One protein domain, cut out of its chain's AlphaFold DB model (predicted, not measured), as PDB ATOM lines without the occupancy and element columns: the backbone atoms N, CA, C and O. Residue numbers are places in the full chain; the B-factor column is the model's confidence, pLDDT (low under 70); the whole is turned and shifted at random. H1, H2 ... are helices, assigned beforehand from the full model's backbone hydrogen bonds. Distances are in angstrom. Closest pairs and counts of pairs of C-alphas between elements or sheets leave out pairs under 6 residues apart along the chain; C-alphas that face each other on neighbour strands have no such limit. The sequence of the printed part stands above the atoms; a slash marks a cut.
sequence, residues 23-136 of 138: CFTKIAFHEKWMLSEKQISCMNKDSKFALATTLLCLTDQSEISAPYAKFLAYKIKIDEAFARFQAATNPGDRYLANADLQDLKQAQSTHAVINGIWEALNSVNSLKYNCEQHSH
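This is residues 23 to 136 of the 138 residues of an uncharacterized protein of Bdellovibrionaceae bacterium (UniProt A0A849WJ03). A long helical hairpin, H4 and H5, makes one end of an elongated model; at the other, H2 and H3 pack on H6, with short H1 beside H3. The printed part has 114 residues, six named helices, H1 to H6, and no named strand: all helix. It is loose, radius of gyration of the C-alphas 17.2 A, spans 54 by 30 by 20 A.

Find C-alpha 23 at (-21.807, 30.605, -12.670), beginning H1, residues 23 to 30; H2, 37 to 44, and H3, 47 to 56, follow. H4, 66 to 87, runs 31.9 A; H5, 91 to 114, 34.5 A; H6, 117 to 136, 29.7 A, ending at (-25.281, 5.823, -25.060).

Look at the closest C-alphas: H1 only just touches H3 (3 pairs within 8 A) at Phe 24 and Thr 53, 7.8 A. H2 touches H6, residues 127 to 135 alone, at Gln 39 and Cys 131, 5.4 A. H3 touches H6 at Ala 52 and Ala 120, 4.5 A. H4 touches H3, with residues 67 to 68 alone, at Leu 56 and Tyr 68, 5.6 A. The hairpin's tilt is shallow, 15 degrees, opposite ways. Every O i to N i+4 pair is within hydrogen-bond range in H1, H2, H4 and H5; 4 of 6 in H3, 15 of 16 in H6.

Lys 45 and Asn 90 have the farthest C-alphas, 54.5 A. The printed part has no cut and no long link; pLDDT is under 70 at residues 134 to 136.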
ATOM      1  N   CYS A  23     -20.938  30.055 -11.643       88.69
ATOM      2  CA  CYS A  23     -21.807  30.605 -12.670       88.69
ATOM      3  C   CYS A  23     -22.674  29.534 -13.351       88.69
ATOM      4  O   CYS A  23     -23.895  29.679 -13.429       88.69
ATOM      5  N   PHE A  24     -22.076  28.440 -13.828       84.19
ATOM      6  CA  PHE A  24     -22.808  27.431 -14.588       84.19
ATOM      7  C   PHE A  24     -23.869  26.720 -13.745       84.19
ATOM      8  O   PHE A  24     -24.971  26.465 -14.227       84.19
ATOM      9  N   THR A  25     -23.586  26.489 -12.461       84.94
ATOM     10  CA  THR A  25     -24.580  25.971 -11.510       84.94
ATOM     11  C   THR A  25     -25.781  26.915 -11.376       84.94
ATOM     12  O   THR A  25     -26.925  26.459 -11.365       84.94
ATOM     13  N   LYS A  26     -25.553  28.235 -11.344       88.69
ATOM     14  CA  LYS A  26     -26.632  29.238 -11.313       88.69
ATOM     15  C   LYS A  26     -27.444  29.249 -12.608       88.69
ATOM     16  O   LYS A  26     -28.671  29.264 -12.546       88.69
ATOM     17  N   ILE A  27     -26.787  29.184 -13.767       89.19
ATOM     18  CA  ILE A  27     -27.470  29.091 -15.070       89.19
ATOM     19  C   ILE A  27     -28.338  27.831 -15.115       89.19
ATOM     20  O   ILE A  27     -29.528  27.914 -15.414       89.19
ATOM     21  N   ALA A  28     -27.777  26.670 -14.763       87.62
ATOM     22  CA  ALA A  28     -28.503  25.405 -14.761       87.62
ATOM     23  C   ALA A  28     -29.731  25.451 -13.838       87.62
ATOM     24  O   ALA A  28     -30.799  24.974 -14.220       87.62
ATOM     25  N   PHE A  29     -29.612  26.082 -12.666       89.25
ATOM     26  CA  PHE A  29     -30.743  26.308 -11.767       89.25
ATOM     27  C   PHE A  29     -31.838  27.170 -12.415       89.25
ATOM     28  O   PHE A  29     -33.004  26.770 -12.440       89.25
ATOM     29  N   HIS A  30     -31.483  28.326 -12.986       89.06
ATOM     30  CA  HIS A  30     -32.452  29.246 -13.592       89.06
ATOM     31  C   HIS A  30     -33.125  28.688 -14.850       89.06
ATOM     32  O   HIS A  30     -34.314  28.927 -15.072       89.06
ATOM     33  N   GLU A  31     -32.393  27.929 -15.659       89.56
ATOM     34  CA  GLU A  31     -32.925  27.288 -16.863       89.56
ATOM     35  C   GLU A  31     -33.537  25.903 -16.584       89.56
ATOM     36  O   GLU A  31     -33.999  25.234 -17.509       89.56
ATOM     37  N   LYS A  32     -33.580  25.478 -15.311       88.19
ATOM     38  CA  LYS A  32     -34.114  24.181 -14.856       88.19
ATOM     39  C   LYS A  32     -33.473  22.994 -15.578       88.19
ATOM     40  O   LYS A  32     -34.134  22.021 -15.937       88.19
ATOM     41  N   TRP A  33     -32.174  23.081 -15.826       86.31
ATOM     42  CA  TRP A  33     -31.420  22.021 -16.472       86.31
ATOM     43  C   TRP A  33     -31.071  20.925 -15.473       86.31
ATOM     44  O   TRP A  33     -30.430  21.179 -14.457       86.31
ATOM     45  N   MET A  34     -31.429  19.687 -15.805       80.00
ATOM     46  CA  MET A  34     -30.834  18.511 -15.182       80.00
ATOM     47  C   MET A  34     -29.578  18.135 -15.962       80.00
ATOM     48  O   MET A  34     -29.637  17.940 -17.175       80.00
ATOM     49  N   LEU A  35     -28.440  18.078 -15.274       74.00
ATOM     50  CA  LEU A  35     -27.145  17.755 -15.864       74.00
ATOM     51  C   LEU A  35     -26.499  16.620 -15.077       74.00
ATOM     52  O   LEU A  35     -26.340  16.716 -13.863       74.00
ATOM     53  N   SER A  36     -26.110  15.558 -15.774       76.88
ATOM     54  CA  SER A  36     -25.275  14.500 -15.203       76.88
ATOM     55  C   SER A  36     -23.796  14.893 -15.212       76.88
ATOM     56  O   SER A  36     -23.344  15.656 -16.069       76.88
ATOM     57  N   GLU A  37     -23.001  14.312 -14.313       75.62
ATOM     58  CA  GLU A  37     -21.540  14.504 -14.284       75.62
ATOM     59  C   GLU A  37     -20.879  14.162 -15.631       75.62
ATOM     60  O   GLU A  37     -19.972  14.864 -16.083       75.62
ATOM     61  N   LYS A  38     -21.377  13.123 -16.317       80.50
ATOM     62  CA  LYS A  38     -20.907  12.728 -17.653       80.50
ATOM     63  C   LYS A  38     -21.182  13.813 -18.696       80.50
ATOM     64  O   LYS A  38     -20.280  14.152 -19.461       80.50
ATOM     65  N   GLN A  39     -22.391  14.384 -18.707       80.25
ATOM     66  CA  GLN A  39     -22.736  15.484 -19.616       80.25
ATOM     67  C   GLN A  39     -21.864  16.712 -19.351       80.25
ATOM     68  O   GLN A  39     -21.346  17.301 -20.292       80.25
ATOM     69  N   ILE A  40     -21.642  17.064 -18.084       78.75
ATOM     70  CA  ILE A  40     -20.794  18.200 -17.699       78.75
ATOM     71  C   ILE A  40     -19.347  17.984 -18.151       78.75
ATOM     72  O   ILE A  40     -18.753  18.869 -18.762       78.75
ATOM     73  N   SER A  41     -18.787  16.797 -17.906       82.69
ATOM     74  CA  SER A  41     -17.432  16.453 -18.349       82.69
ATOM     75  C   SER A  41     -17.292  16.498 -19.875       82.69
ATOM     76  O   SER A  41     -16.283  16.985 -20.380       82.69
ATOM     77  N   CYS A  42     -18.306  16.026 -20.606       85.25
ATOM     78  CA  CYS A  42     -18.354  16.102 -22.064       85.25
ATOM     79  C   CYS A  42     -18.391  17.557 -22.556       85.25
ATOM     80  O   CYS A  42     -17.550  17.944 -23.363       85.25
ATOM     81  N   MET A  43     -19.290  18.384 -22.013       86.12
ATOM     82  CA  MET A  43     -19.411  19.795 -22.395       86.12
ATOM     83  C   MET A  43     -18.131  20.585 -22.109       86.12
ATOM     84  O   MET A  43     -17.698  21.357 -22.955       86.12
ATOM     85  N   ASN A  44     -17.474  20.349 -20.970       81.69
ATOM     86  CA  ASN A  44     -16.221  21.024 -20.615       81.69
ATOM     87  C   ASN A  44     -15.063  20.740 -21.589       81.69
ATOM     88  O   ASN A  44     -14.087  21.485 -21.600       81.69
ATOM     89  N   LYS A  45     -15.146  19.667 -22.387       82.94
ATOM     90  CA  LYS A  45     -14.154  19.340 -23.424       82.94
ATOM     91  C   LYS A  45     -14.467  19.991 -24.773       82.94
ATOM     92  O   LYS A  45     -13.615  19.958 -25.658       82.94
ATOM     93  N   ASP A  46     -15.657  20.567 -24.944       83.88
ATOM     94  CA  ASP A  46     -16.074  21.220 -26.182       83.88
ATOM     95  C   ASP A  46     -15.676  22.706 -26.181       83.88
ATOM     96  O   ASP A  46     -16.004  23.467 -25.269       83.88
ATOM     97  N   SER A  47     -14.979  23.155 -27.227       80.06
ATOM     98  CA  SER A  47     -14.514  24.545 -27.338       80.06
ATOM     99  C   SER A  47     -15.656  25.560 -27.467       80.06
ATOM    100  O   SER A  47     -15.510  26.711 -27.047       80.06
ATOM    101  N   LYS A  48     -16.820  25.149 -27.983       76.75
ATOM    102  CA  LYS A  48     -18.014  25.998 -28.079       76.75
ATOM    103  C   LYS A  48     -18.662  26.220 -26.718       76.75
ATOM    104  O   LYS A  48     -19.324  27.238 -26.533       76.75
ATOM    105  N   PHE A  49     -18.445  25.323 -25.753       81.31
ATOM    106  CA  PHE A  49     -18.945  25.497 -24.390       81.31
ATOM    107  C   PHE A  49     -18.276  26.685 -23.692       81.31
ATOM    108  O   PHE A  49     -18.956  27.528 -23.102       81.31
ATOM    109  N   ALA A  50     -16.950  26.804 -23.815       74.88
ATOM    110  CA  ALA A  50     -16.203  27.939 -23.276       74.88
ATOM    111  C   ALA A  50     -16.676  29.268 -23.892       74.88
ATOM    112  O   ALA A  50     -16.938  30.225 -23.171       74.88
ATOM    113  N   LEU A  51     -16.876  29.312 -25.212       74.56
ATOM    114  CA  LEU A  51     -17.368  30.510 -25.899       74.56
ATOM    115  C   LEU A  51     -18.795  30.880 -25.466       74.56
ATOM    116  O   LEU A  51     -19.033  32.021 -25.080       74.56
ATOM    117  N   ALA A  52     -19.726  29.923 -25.439       79.12
ATOM    118  CA  ALA A  52     -21.105  30.177 -25.021       79.12
ATOM    119  C   ALA A  52     -21.188  30.674 -23.566       79.12
ATOM    120  O   ALA A  52     -21.971  31.568 -23.246       79.12
ATOM    121  N   THR A  53     -20.349  30.137 -22.676       81.00
ATOM    122  CA  THR A  53     -20.347  30.538 -21.262       81.00
ATOM    123  C   THR A  53     -19.770  31.933 -21.023       81.00
ATOM    124  O   THR A  53     -20.208  32.578 -20.077       81.00
ATOM    125  N   THR A  54     -18.897  32.473 -21.881       81.25
ATOM    126  CA  THR A  54     -18.401  33.861 -21.720       81.25
ATOM    127  C   THR A  54     -19.473  34.945 -21.855       81.25
ATOM    128  O   THR A  54     -19.305  36.033 -21.311       81.25
ATOM    129  N   LEU A  55     -20.595  34.664 -22.525       86.50
ATOM    130  CA  LEU A  55     -21.730  35.594 -22.606       86.50
ATOM    131  C   LEU A  55     -22.645  35.503 -21.376       86.50
ATOM    132  O   LEU A  55     -23.323  36.467 -21.014       86.50
ATOM    133  N   LEU A  56     -22.654  34.347 -20.711       93.25
ATOM    134  CA  LEU A  56     -23.535  34.053 -19.579       93.25
ATOM    135  C   LEU A  56     -22.846  34.234 -18.219       93.25
ATOM    136  O   LEU A  56     -23.527  34.425 -17.214       93.25
ATOM    137  N   CYS A  57     -21.513  34.216 -18.191       92.25
ATOM    138  CA  CYS A  57     -20.678  34.248 -16.994       92.25
ATOM    139  C   CYS A  57     -19.667  35.394 -17.016       92.25
ATOM    140  O   CYS A  57     -19.296  35.896 -18.076       92.25
ATOM    141  N   LEU A  58     -19.167  35.768 -15.838       89.69
ATOM    142  CA  LEU A  58     -17.901  36.491 -15.735       89.69
ATOM    143  C   LEU A  58     -16.739  35.614 -16.225       89.69
ATOM    144  O   LEU A  58     -16.819  34.384 -16.209       89.69
ATOM    145  N   THR A  59     -15.638  36.247 -16.636       85.12
ATOM    146  CA  THR A  59     -14.454  35.558 -17.182       85.12
ATOM    147  C   THR A  59     -13.861  34.535 -16.212       85.12
ATOM    148  O   THR A  59     -13.434  33.466 -16.637       85.12
ATOM    149  N   ASP A  60     -13.870  34.833 -14.913       85.44
ATOM    150  CA  ASP A  60     -13.394  33.940 -13.850       85.44
ATOM    151  C   ASP A  60     -14.436  32.892 -13.413       85.44
ATOM    152  O   ASP A  60     -14.168  32.077 -12.532       85.44
ATOM    153  N   GLN A  61     -15.627  32.911 -14.023       85.38
ATOM    154  CA  GLN A  61     -16.763  32.035 -13.739       85.38
ATOM    155  C   GLN A  61     -17.300  32.098 -12.295       85.38
ATOM    156  O   GLN A  61     -18.069  31.221 -11.875       85.38
ATOM    157  N   SER A  62     -16.932  33.134 -11.539       89.19
ATOM    158  CA  SER A  62     -17.374  33.332 -10.154       89.19
ATOM    159  C   SER A  62     -18.870  33.655 -10.055       89.19
ATOM    160  O   SER A  62     -19.537  33.282  -9.087       89.19
ATOM    161  N   GLU A  63     -19.418  34.301 -11.086       91.75
ATOM    162  CA  GLU A  63     -20.791  34.796 -11.127       91.75
ATOM    163  C   GLU A  63     -21.342  34.814 -12.558       91.75
ATOM    164  O   GLU A  63     -20.596  34.724 -13.540       91.75
ATOM    165  N   ILE A  64     -22.664  34.944 -12.677       94.44
ATOM    166  CA  ILE A  64     -23.312  35.262 -13.950       94.44
ATOM    167  C   ILE A  64     -22.932  36.657 -14.464       94.44
ATOM    168  O   ILE A  64     -22.644  37.578 -13.700       94.44
ATOM    169  N   SER A  65     -22.968  36.832 -15.783       94.62
ATOM    170  CA  SER A  65     -22.708  38.121 -16.422       94.62
ATOM    171  C   SER A  65     -23.828  39.129 -16.123       94.62
ATOM    172  O   SER A  65     -24.998  38.766 -15.962       94.62
ATOM    173  N   ALA A  66     -23.501  40.425 -16.096       95.25
ATOM    174  CA  ALA A  66     -24.504  41.480 -15.920       95.25
ATOM    175  C   ALA A  66     -25.606  41.465 -17.010       95.25
ATOM    176  O   ALA A  66     -26.783  41.625 -16.662       95.25
ATOM    177  N   PRO A  67     -25.298  41.218 -18.303       95.38
ATOM    178  CA  PRO A  67     -26.327  41.033 -19.324       95.38
ATOM    179  C   PRO A  67     -27.289  39.881 -19.020       95.38
ATOM    180  O   PRO A  67     -28.502  40.064 -19.167       95.38
ATOM    181  N   TYR A  68     -26.780  38.730 -18.564       96.06
ATOM    182  CA  TYR A  68     -27.617  37.581 -18.221       96.06
ATOM    183  C   TYR A  68     -28.440  37.827 -16.948       96.06
ATOM    184  O   TYR A  68     -29.636  37.544 -16.926       96.06
ATOM    185  N   ALA A  69     -27.867  38.472 -15.929       95.81
ATOM    186  CA  ALA A  69     -28.606  38.880 -14.734       95.81
ATOM    187  C   ALA A  69     -29.794  39.802 -15.072       95.81
ATOM    188  O   ALA A  69     -30.910  39.600 -14.586       95.81
ATOM    189  N   LYS A  70     -29.597  40.781 -15.968       96.81
ATOM    190  CA  LYS A  70     -30.683  41.655 -16.443       96.81
ATOM    191  C   LYS A  70     -31.750  40.878 -17.222       96.81
ATOM    192  O   LYS A  70     -32.939  41.145 -17.064       96.81
ATOM    193  N   PHE A  71     -31.345  39.900 -18.028       97.25
ATOM    194  CA  PHE A  71     -32.272  39.005 -18.719       97.25
ATOM    195  C   PHE A  71     -33.137  38.180 -17.747       97.25
ATOM    196  O   PHE A  71     -34.349  38.066 -17.954       97.25
ATOM    197  N   LEU A  72     -32.551  37.669 -16.659       95.69
ATOM    198  CA  LEU A  72     -33.284  36.967 -15.600       95.69
ATOM    199  C   LEU A  72     -34.257  37.892 -14.858       95.69
ATOM    200  O   LEU A  72     -35.381  37.487 -14.567       95.69
ATOM    201  N   ALA A  73     -33.882  39.150 -14.620       96.81
ATOM    202  CA  ALA A  73     -34.784  40.130 -14.016       96.81
ATOM    203  C   ALA A  73     -36.039  40.380 -14.875       96.81
ATOM    204  O   ALA A  73     -37.125  40.576 -14.333       96.81
ATOM    205  N   TYR A  74     -35.927  40.322 -16.210       97.62
ATOM    206  CA  TYR A  74     -37.108  40.350 -17.076       97.62
ATOM    207  C   TYR A  74     -37.996  39.113 -16.905       97.62
ATOM    208  O   TYR A  74     -39.210  39.281 -16.920       97.62
ATOM    209  N   LYS A  75     -37.438  37.904 -16.705       94.12
ATOM    210  CA  LYS A  75     -38.252  36.691 -16.458       94.12
ATOM    211  C   LYS A  75     -39.176  36.899 -15.252       94.12
ATOM    212  O   LYS A  75     -40.373  36.674 -15.366       94.12
ATOM    213  N   ILE A  76     -38.641  37.439 -14.153       95.31
ATOM    214  CA  ILE A  76     -39.420  37.745 -12.940       95.31
ATOM    215  C   ILE A  76     -40.545  38.746 -13.248       95.31
ATOM    216  O   ILE A  76     -41.701  38.498 -12.920       95.31
ATOM    217  N   LYS A  77     -40.235  39.848 -13.942       96.88
ATOM    218  CA  LYS A  77     -41.244  40.858 -14.313       96.88
ATOM    219  C   LYS A  77     -42.330  40.302 -15.236       96.88
ATOM    220  O   LYS A  77     -43.486  40.694 -15.114       96.88
ATOM    221  N   ILE A  78     -41.965  39.412 -16.157       97.62
ATOM    222  CA  ILE A  78     -42.904  38.730 -17.056       97.62
ATOM    223  C   ILE A  78     -43.836  37.820 -16.254       97.62
ATOM    224  O   ILE A  78     -45.039  37.848 -16.497       97.62
ATOM    225  N   ASP A  79     -43.314  37.065 -15.286       95.31
ATOM    226  CA  ASP A  79     -44.127  36.208 -14.416       95.31
ATOM    227  C   ASP A  79     -45.113  37.043 -13.581       95.31
ATOM    228  O   ASP A  79     -46.300  36.719 -13.499       95.31
ATOM    229  N   GLU A  80     -44.662  38.172 -13.030       95.88
ATOM    230  CA  GLU A  80     -45.519  39.121 -12.312       95.88
ATOM    231  C   GLU A  80     -46.598  39.741 -13.220       95.88
ATOM    232  O   GLU A  80     -47.764  39.830 -12.827       95.88
ATOM    233  N   ALA A  81     -46.239  40.160 -14.438       96.19
ATOM    234  CA  ALA A  81     -47.183  40.712 -15.412       96.19
ATOM    235  C   ALA A  81     -48.203  39.667 -15.875       96.19
ATOM    236  O   ALA A  81     -49.390  39.963 -16.016       96.19
ATOM    237  N   PHE A  82     -47.767  38.420 -16.048       97.50
ATOM    238  CA  PHE A  82     -48.649  37.312 -16.376       97.50
ATOM    239  C   PHE A  82     -49.632  37.019 -15.238       97.50
ATOM    240  O   PHE A  82     -50.823  36.849 -15.497       97.50
ATOM    241  N   ALA A  83     -49.178  37.049 -13.982       96.94
ATOM    242  CA  ALA A  83     -50.058  36.921 -12.824       96.94
ATOM    243  C   ALA A  83     -51.095  38.059 -12.761       96.94
ATOM    244  O   ALA A  83     -52.275  37.795 -12.529       96.94
ATOM    245  N   ARG A  84     -50.697  39.312 -13.046       95.94
ATOM    246  CA  ARG A  84     -51.638  40.446 -13.164       95.94
ATOM    247  C   ARG A  84     -52.670  40.219 -14.267       95.94
ATOM    248  O   ARG A  84     -53.857  40.423 -14.038       95.94
ATOM    249  N   PHE A  85     -52.236  39.750 -15.437       96.81
ATOM    250  CA  PHE A  85     -53.135  39.417 -16.543       96.81
ATOM    251  C   PHE A  85     -54.139  38.319 -16.168       96.81
ATOM    252  O   PHE A  85     -55.312  38.417 -16.524       96.81
ATOM    253  N   GLN A  86     -53.704  37.294 -15.431       97.62
ATOM    254  CA  GLN A  86     -54.586  36.227 -14.948       97.62
ATOM    255  C   GLN A  86     -55.571  36.704 -13.875       97.62
ATOM    256  O   GLN A  86     -56.702  36.223 -13.836       97.62
ATOM    257  N   ALA A  87     -55.154  37.638 -13.020       96.75
ATOM    258  CA  ALA A  87     -55.982  38.186 -11.950       96.75
ATOM    259  C   ALA A  87     -56.987  39.251 -12.429       96.75
ATOM    260  O   ALA A  87     -57.918  39.580 -11.693       96.75
ATOM    261  N   ALA A  88     -56.820  39.802 -13.636       96.25
ATOM    262  CA  ALA A  88     -57.690  40.845 -14.169       96.25
ATOM    263  C   ALA A  88     -59.114  40.322 -14.440       96.25
ATOM    264  O   ALA A  88     -59.327  39.427 -15.262       96.25
ATOM    265  N   THR A  89     -60.106  40.913 -13.769       94.69
ATOM    266  CA  THR A  89     -61.514  40.478 -13.823       94.69
ATOM    267  C   THR A  89     -62.373  41.276 -14.798       94.69
ATOM    268  O   THR A  89     -63.440  40.799 -15.186       94.69
ATOM    269  N   ASN A  90     -61.928  42.461 -15.226       96.44
ATOM    270  CA  ASN A  90     -62.632  43.273 -16.216       96.44
ATOM    271  C   ASN A  90     -61.832  43.403 -17.530       96.44
ATOM    272  O   ASN A  90     -60.607  43.243 -17.535       96.44
ATOM    273  N   PRO A  91     -62.506  43.682 -18.665       95.50
ATOM    274  CA  PRO A  91     -61.851  43.715 -19.972       95.50
ATOM    275  C   PRO A  91     -60.771  44.797 -20.123       95.50
ATOM    276  O   PRO A  91     -59.777  44.557 -20.804       95.50
ATOM    277  N   GLY A  92     -60.951  45.964 -19.494       95.69
ATOM    278  CA  GLY A  92     -60.012  47.087 -19.593       95.69
ATOM    279  C   GLY A  92     -58.682  46.786 -18.906       95.69
ATOM    280  O   GLY A  92     -57.625  46.873 -19.530       95.69
ATOM    281  N   ASP A  93     -58.735  46.327 -17.656       94.81
ATOM    282  CA  ASP A  93     -57.547  45.929 -16.897       94.81
ATOM    283  C   ASP A  93     -56.845  44.742 -17.551       94.81
ATOM    284  O   ASP A  93     -55.617  44.681 -17.600       94.81
ATOM    285  N   ARG A  94     -57.620  43.812 -18.124       95.56
ATOM    286  CA  ARG A  94     -57.061  42.673 -18.851       95.56
ATOM    287  C   ARG A  94     -56.326  43.104 -20.117       95.56
ATOM    288  O   ARG A  94     -55.282  42.531 -20.427       95.56
ATOM    289  N   TYR A  95     -56.843  44.100 -20.835       96.88
ATOM    290  CA  TYR A  95     -56.169  44.675 -21.997       96.88
ATOM    291  C   TYR A  95     -54.841  45.332 -21.600       96.88
ATOM    292  O   TYR A  95     -53.809  45.002 -22.185       96.88
ATOM    293  N   LEU A  96     -54.845  46.181 -20.566       96.31
ATOM    294  CA  LEU A  96     -53.637  46.853 -20.074       96.31
ATOM    295  C   LEU A  96     -52.591  45.856 -19.553       96.31
ATOM    296  O   LEU A  96     -51.418  45.956 -19.905       96.31
ATOM    297  N   ALA A  97     -53.012  44.854 -18.778       95.19
ATOM    298  CA  ALA A  97     -52.113  43.820 -18.270       95.19
ATOM    299  C   ALA A  97     -51.528  42.947 -19.391       95.19
ATOM    300  O   ALA A  97     -50.373  42.531 -19.310       95.19
ATOM    301  N   ASN A  98     -52.293  42.679 -20.456       97.50
ATOM    302  CA  ASN A  98     -51.760  41.986 -21.625       97.50
ATOM    303  C   ASN A  98     -50.746  42.853 -22.384       97.50
ATOM    304  O   ASN A  98     -49.716  42.327 -22.790       97.50
ATOM    305  N   ALA A  99     -51.016  44.148 -22.569       97.81
ATOM    306  CA  ALA A  99     -50.084  45.063 -23.229       97.81
ATOM    307  C   ALA A  99     -48.735  45.115 -22.488       97.81
ATOM    308  O   ALA A  99     -47.705  44.834 -23.093       97.81
ATOM    309  N   ASP A 100     -48.758  45.320 -21.167       97.38
ATOM    310  CA  ASP A 100     -47.560  45.298 -20.310       97.38
ATOM    311  C   ASP A 100     -46.794  43.963 -20.417       97.38
ATOM    312  O   ASP A 100     -45.572  43.933 -20.571       97.38
ATOM    313  N   LEU A 101     -47.511  42.833 -20.428       98.12
ATOM    314  CA  LEU A 101     -46.900  41.517 -20.625       98.12
ATOM    315  C   LEU A 101     -46.196  41.391 -21.986       98.12
ATOM    316  O   LEU A 101     -45.107  40.813 -22.051       98.12
ATOM    317  N   GLN A 102     -46.801  41.882 -23.072       98.44
ATOM    318  CA  GLN A 102     -46.176  41.836 -24.398       98.44
ATOM    319  C   GLN A 102     -44.960  42.764 -24.478       98.44
ATOM    320  O   GLN A 102     -43.923  42.345 -24.992       98.44
ATOM    321  N   ASP A 103     -45.041  43.966 -23.907       98.31
ATOM    322  CA  ASP A 103     -43.932  44.923 -23.875       98.31
ATOM    323  C   ASP A 103     -42.729  44.357 -23.111       98.31
ATOM    324  O   ASP A 103     -41.592  44.415 -23.587       98.31
ATOM    325  N   LEU A 104     -42.966  43.718 -21.960       98.38
ATOM    326  CA  LEU A 104     -41.914  43.059 -21.183       98.38
ATOM    327  C   LEU A 104     -41.283  41.881 -21.935       98.38
ATOM    328  O   LEU A 104     -40.057  41.733 -21.919       98.38
ATOM    329  N   LYS A 105     -42.089  41.066 -22.629       98.19
ATOM    330  CA  LYS A 105     -41.588  39.974 -23.480       98.19
ATOM    331  C   LYS A 105     -40.742  40.503 -24.634       98.19
ATOM    332  O   LYS A 105     -39.659  39.974 -24.892       98.19
ATOM    333  N   GLN A 106     -41.195  41.564 -25.297       98.38
ATOM    334  CA  GLN A 106     -40.458  42.185 -26.393       98.38
ATOM    335  C   GLN A 106     -39.143  42.801 -25.902       98.38
ATOM    336  O   GLN A 106     -38.100  42.612 -26.535       98.38
ATOM    337  N   ALA A 107     -39.161  43.486 -24.757       98.12
ATOM    338  CA  ALA A 107     -37.970  44.063 -24.143       98.12
ATOM    339  C   ALA A 107     -36.948  42.984 -23.756       98.12
ATOM    340  O   ALA A 107     -35.762  43.127 -24.062       98.12
ATOM    341  N   GLN A 108     -37.398  41.879 -23.152       98.25
ATOM    342  CA  GLN A 108     -36.530  40.743 -22.846       98.25
ATOM    343  C   GLN A 108     -35.916  40.153 -24.113       98.25
ATOM    344  O   GLN A 108     -34.707  39.936 -24.154       98.25
ATOM    345  N   SER A 109     -36.742  39.890 -25.128       97.62
ATOM    346  CA  SER A 109     -36.292  39.289 -26.382       97.62
ATOM    347  C   SER A 109     -35.252  40.171 -27.070       97.62
ATOM    348  O   SER A 109     -34.170  39.702 -27.415       97.62
ATOM    349  N   THR A 110     -35.522  41.475 -27.162       98.06
ATOM    350  CA  THR A 110     -34.601  42.465 -27.739       98.06
ATOM    351  C   THR A 110     -33.279  42.506 -26.974       98.06
ATOM    352  O   THR A 110     -32.211  42.423 -27.577       98.06
ATOM    353  N   HIS A 111     -33.332  42.568 -25.638       97.62
ATOM    354  CA  HIS A 111     -32.136  42.537 -24.793       97.62
ATOM    355  C   HIS A 111     -31.340  41.241 -24.982       97.62
ATOM    356  O   HIS A 111     -30.118  41.281 -25.105       97.62
ATOM    357  N   ALA A 112     -32.016  40.095 -25.042       96.62
ATOM    358  CA  ALA A 112     -31.382  38.796 -25.221       96.62
ATOM    359  C   ALA A 112     -30.722  38.635 -26.596       96.62
ATOM    360  O   ALA A 112     -29.640  38.059 -26.667       96.62
ATOM    361  N   VAL A 113     -31.329  39.167 -27.662       96.38
ATOM    362  CA  VAL A 113     -30.737  39.189 -29.009       96.38
ATOM    363  C   VAL A 113     -29.502  40.084 -29.043       96.38
ATOM    364  O   VAL A 113     -28.438  39.624 -29.441       96.38
ATOM    365  N   ILE A 114     -29.609  41.332 -28.569       96.44
ATOM    366  CA  ILE A 114     -28.499  42.302 -28.589       96.44
ATOM    367  C   ILE A 114     -27.273  41.778 -27.832       96.44
ATOM    368  O   ILE A 114     -26.143  42.031 -28.237       96.44
ATOM    369  N   ASN A 115     -27.491  41.045 -26.740       94.81
ATOM    370  CA  ASN A 115     -26.414  40.534 -25.891       94.81
ATOM    371  C   ASN A 115     -26.046  39.066 -26.183       94.81
ATOM    372  O   ASN A 115     -25.325  38.464 -25.392       94.81
ATOM    373  N   GLY A 116     -26.561  38.459 -27.261       94.50
ATOM    374  CA  GLY A 116     -26.233  37.076 -27.646       94.50
ATOM    375  C   GLY A 116     -26.673  35.997 -26.643       94.50
ATOM    376  O   GLY A 116     -26.194  34.866 -26.688       94.50
ATOM    377  N   ILE A 117     -27.594  36.311 -25.728       96.06
ATOM    378  CA  ILE A 117     -28.003  35.414 -24.637       96.06
ATOM    379  C   ILE A 117     -28.734  34.190 -25.187       96.06
ATOM    380  O   ILE A 117     -28.469  33.069 -24.756       96.06
ATOM    381  N   TRP A 118     -29.637  34.381 -26.156       95.12
ATOM    382  CA  TRP A 118     -30.360  33.259 -26.761       95.12
ATOM    383  C   TRP A 118     -29.432  32.300 -27.494       95.12
ATOM    384  O   TRP A 118     -29.579  31.089 -27.365       95.12
ATOM    385  N   GLU A 119     -28.458  32.833 -28.226       93.44
ATOM    386  CA  GLU A 119     -27.465  32.030 -28.932       93.44
ATOM    387  C   GLU A 119     -26.601  31.226 -27.955       93.44
ATOM    388  O   GLU A 119     -26.405  30.024 -28.150       93.44
ATOM    389  N   ALA A 120     -26.156  31.851 -26.863       93.62
ATOM    390  CA  ALA A 120     -25.394  31.178 -25.822       93.62
ATOM    391  C   ALA A 120     -26.200  30.053 -25.150       93.62
ATOM    392  O   ALA A 120     -25.723  28.922 -25.051       93.62
ATOM    393  N   LEU A 121     -27.446  30.324 -24.742       94.25
ATOM    394  CA  LEU A 121     -28.328  29.317 -24.139       94.25
ATOM    395  C   LEU A 121     -28.641  28.169 -25.106       94.25
ATOM    396  O   LEU A 121     -28.609  27.003 -24.706       94.25
ATOM    397  N   ASN A 122     -28.907  28.476 -26.379       92.12
ATOM    398  CA  ASN A 122     -29.143  27.469 -27.412       92.12
ATOM    399  C   ASN A 122     -27.903  26.606 -27.643       92.12
ATOM    400  O   ASN A 122     -28.021  25.385 -27.680       92.12
ATOM    401  N   SER A 123     -26.720  27.216 -27.713       90.75
ATOM    402  CA  SER A 123     -25.451  26.500 -27.869       90.75
ATOM    403  C   SER A 123     -25.225  25.515 -26.727       90.75
ATOM    404  O   SER A 123     -24.921  24.346 -26.968       90.75
ATOM    405  N   VAL A 124     -25.451  25.946 -25.480       90.19
ATOM    406  CA  VAL A 124     -25.351  25.053 -24.321       90.19
ATOM    407  C   VAL A 124     -26.401  23.939 -24.386       90.19
ATOM    408  O   VAL A 124     -26.066  22.782 -24.156       90.19
ATOM    409  N   ASN A 125     -27.654  24.236 -24.742       89.38
ATOM    410  CA  ASN A 125     -28.693  23.210 -24.886       89.38
ATOM    411  C   ASN A 125     -28.377  22.181 -25.979       89.38
ATOM    412  O   ASN A 125     -28.563  20.985 -25.752       89.38
ATOM    413  N   SER A 126     -27.859  22.612 -27.127       88.75
ATOM    414  CA  SER A 126     -27.414  21.706 -28.188       88.75
ATOM    415  C   SER A 126     -26.258  20.821 -27.724       88.75
ATOM    416  O   SER A 126     -26.270  19.620 -27.977       88.75
ATOM    417  N   LEU A 127     -25.287  21.380 -26.994       88.56
ATOM    418  CA  LEU A 127     -24.177  20.608 -26.433       88.56
ATOM    419  C   LEU A 127     -24.651  19.585 -25.402       88.56
ATOM    420  O   LEU A 127     -24.225  18.434 -25.451       88.56
ATOM    421  N   LYS A 128     -25.582  19.965 -24.519       87.69
ATOM    422  CA  LYS A 128     -26.205  19.041 -23.562       87.69
ATOM    423  C   LYS A 128     -26.836  17.846 -24.271       87.69
ATOM    424  O   LYS A 128     -26.555  16.710 -23.897       87.69
ATOM    425  N   TYR A 129     -27.643  18.111 -25.301       86.06
ATOM    426  CA  TYR A 129     -28.295  17.073 -26.097       86.06
ATOM    427  C   TYR A 129     -27.268  16.166 -26.788       86.06
ATOM    428  O   TYR A 129     -27.348  14.945 -26.683       86.06
ATOM    429  N   ASN A 130     -26.249  16.746 -27.427       86.81
ATOM    430  CA  ASN A 130     -25.204  15.973 -28.099       86.81
ATOM    431  C   ASN A 130     -24.425  15.091 -27.115       86.81
ATOM    432  O   ASN A 130     -24.186  13.919 -27.398       86.81
ATOM    433  N   CYS A 131     -24.064  15.621 -25.947       85.56
ATOM    434  CA  CYS A 131     -23.376  14.865 -24.906       85.56
ATOM    435  C   CYS A 131     -24.241  13.742 -24.314       85.56
ATOM    436  O   CYS A 131     -23.700  12.723 -23.890       85.56
ATOM    437  N   GLU A 132     -25.566  13.899 -24.297       81.81
ATOM    438  CA  GLU A 132     -26.495  12.836 -23.909       81.81
ATOM    439  C   GLU A 132     -26.516  11.712 -24.949       81.81
ATOM    440  O   GLU A 132     -26.291  10.554 -24.604       81.81
ATOM    441  N   GLN A 133     -26.670  12.045 -26.233       72.75
ATOM    442  CA  GLN A 133     -26.728  11.057 -27.318       72.75
ATOM    443  C   GLN A 133     -25.441  10.222 -27.434       72.75
ATOM    444  O   GLN A 133     -25.510   9.002 -27.568       72.75
ATOM    445  N   HIS A 134     -24.266  10.843 -27.295       59.53
ATOM    446  CA  HIS A 134     -22.979  10.131 -27.356       59.53
ATOM    447  C   HIS A 134     -22.645   9.350 -26.075       59.53
ATOM    448  O   HIS A 134     -21.726   8.534 -26.071       59.53
ATOM    449  N   SER A 135     -23.382   9.563 -24.978       52.25
ATOM    450  CA  SER A 135     -23.198   8.795 -23.739       52.25
ATOM    451  C   SER A 135     -23.835   7.400 -23.776       52.25
ATOM    452  O   SER A 135     -23.551   6.584 -22.899       52.25
ATOM    453  N   HIS A 136     -24.644   7.119 -24.804       45.78
ATOM    454  CA  HIS A 136     -25.281   5.823 -25.060       45.78
ATOM    455  C   HIS A 136     -24.555   4.975 -26.121       45.78
ATOM    456  O   HIS A 136     -25.006   3.876 -26.429       45.78
TER     457      HIS A 136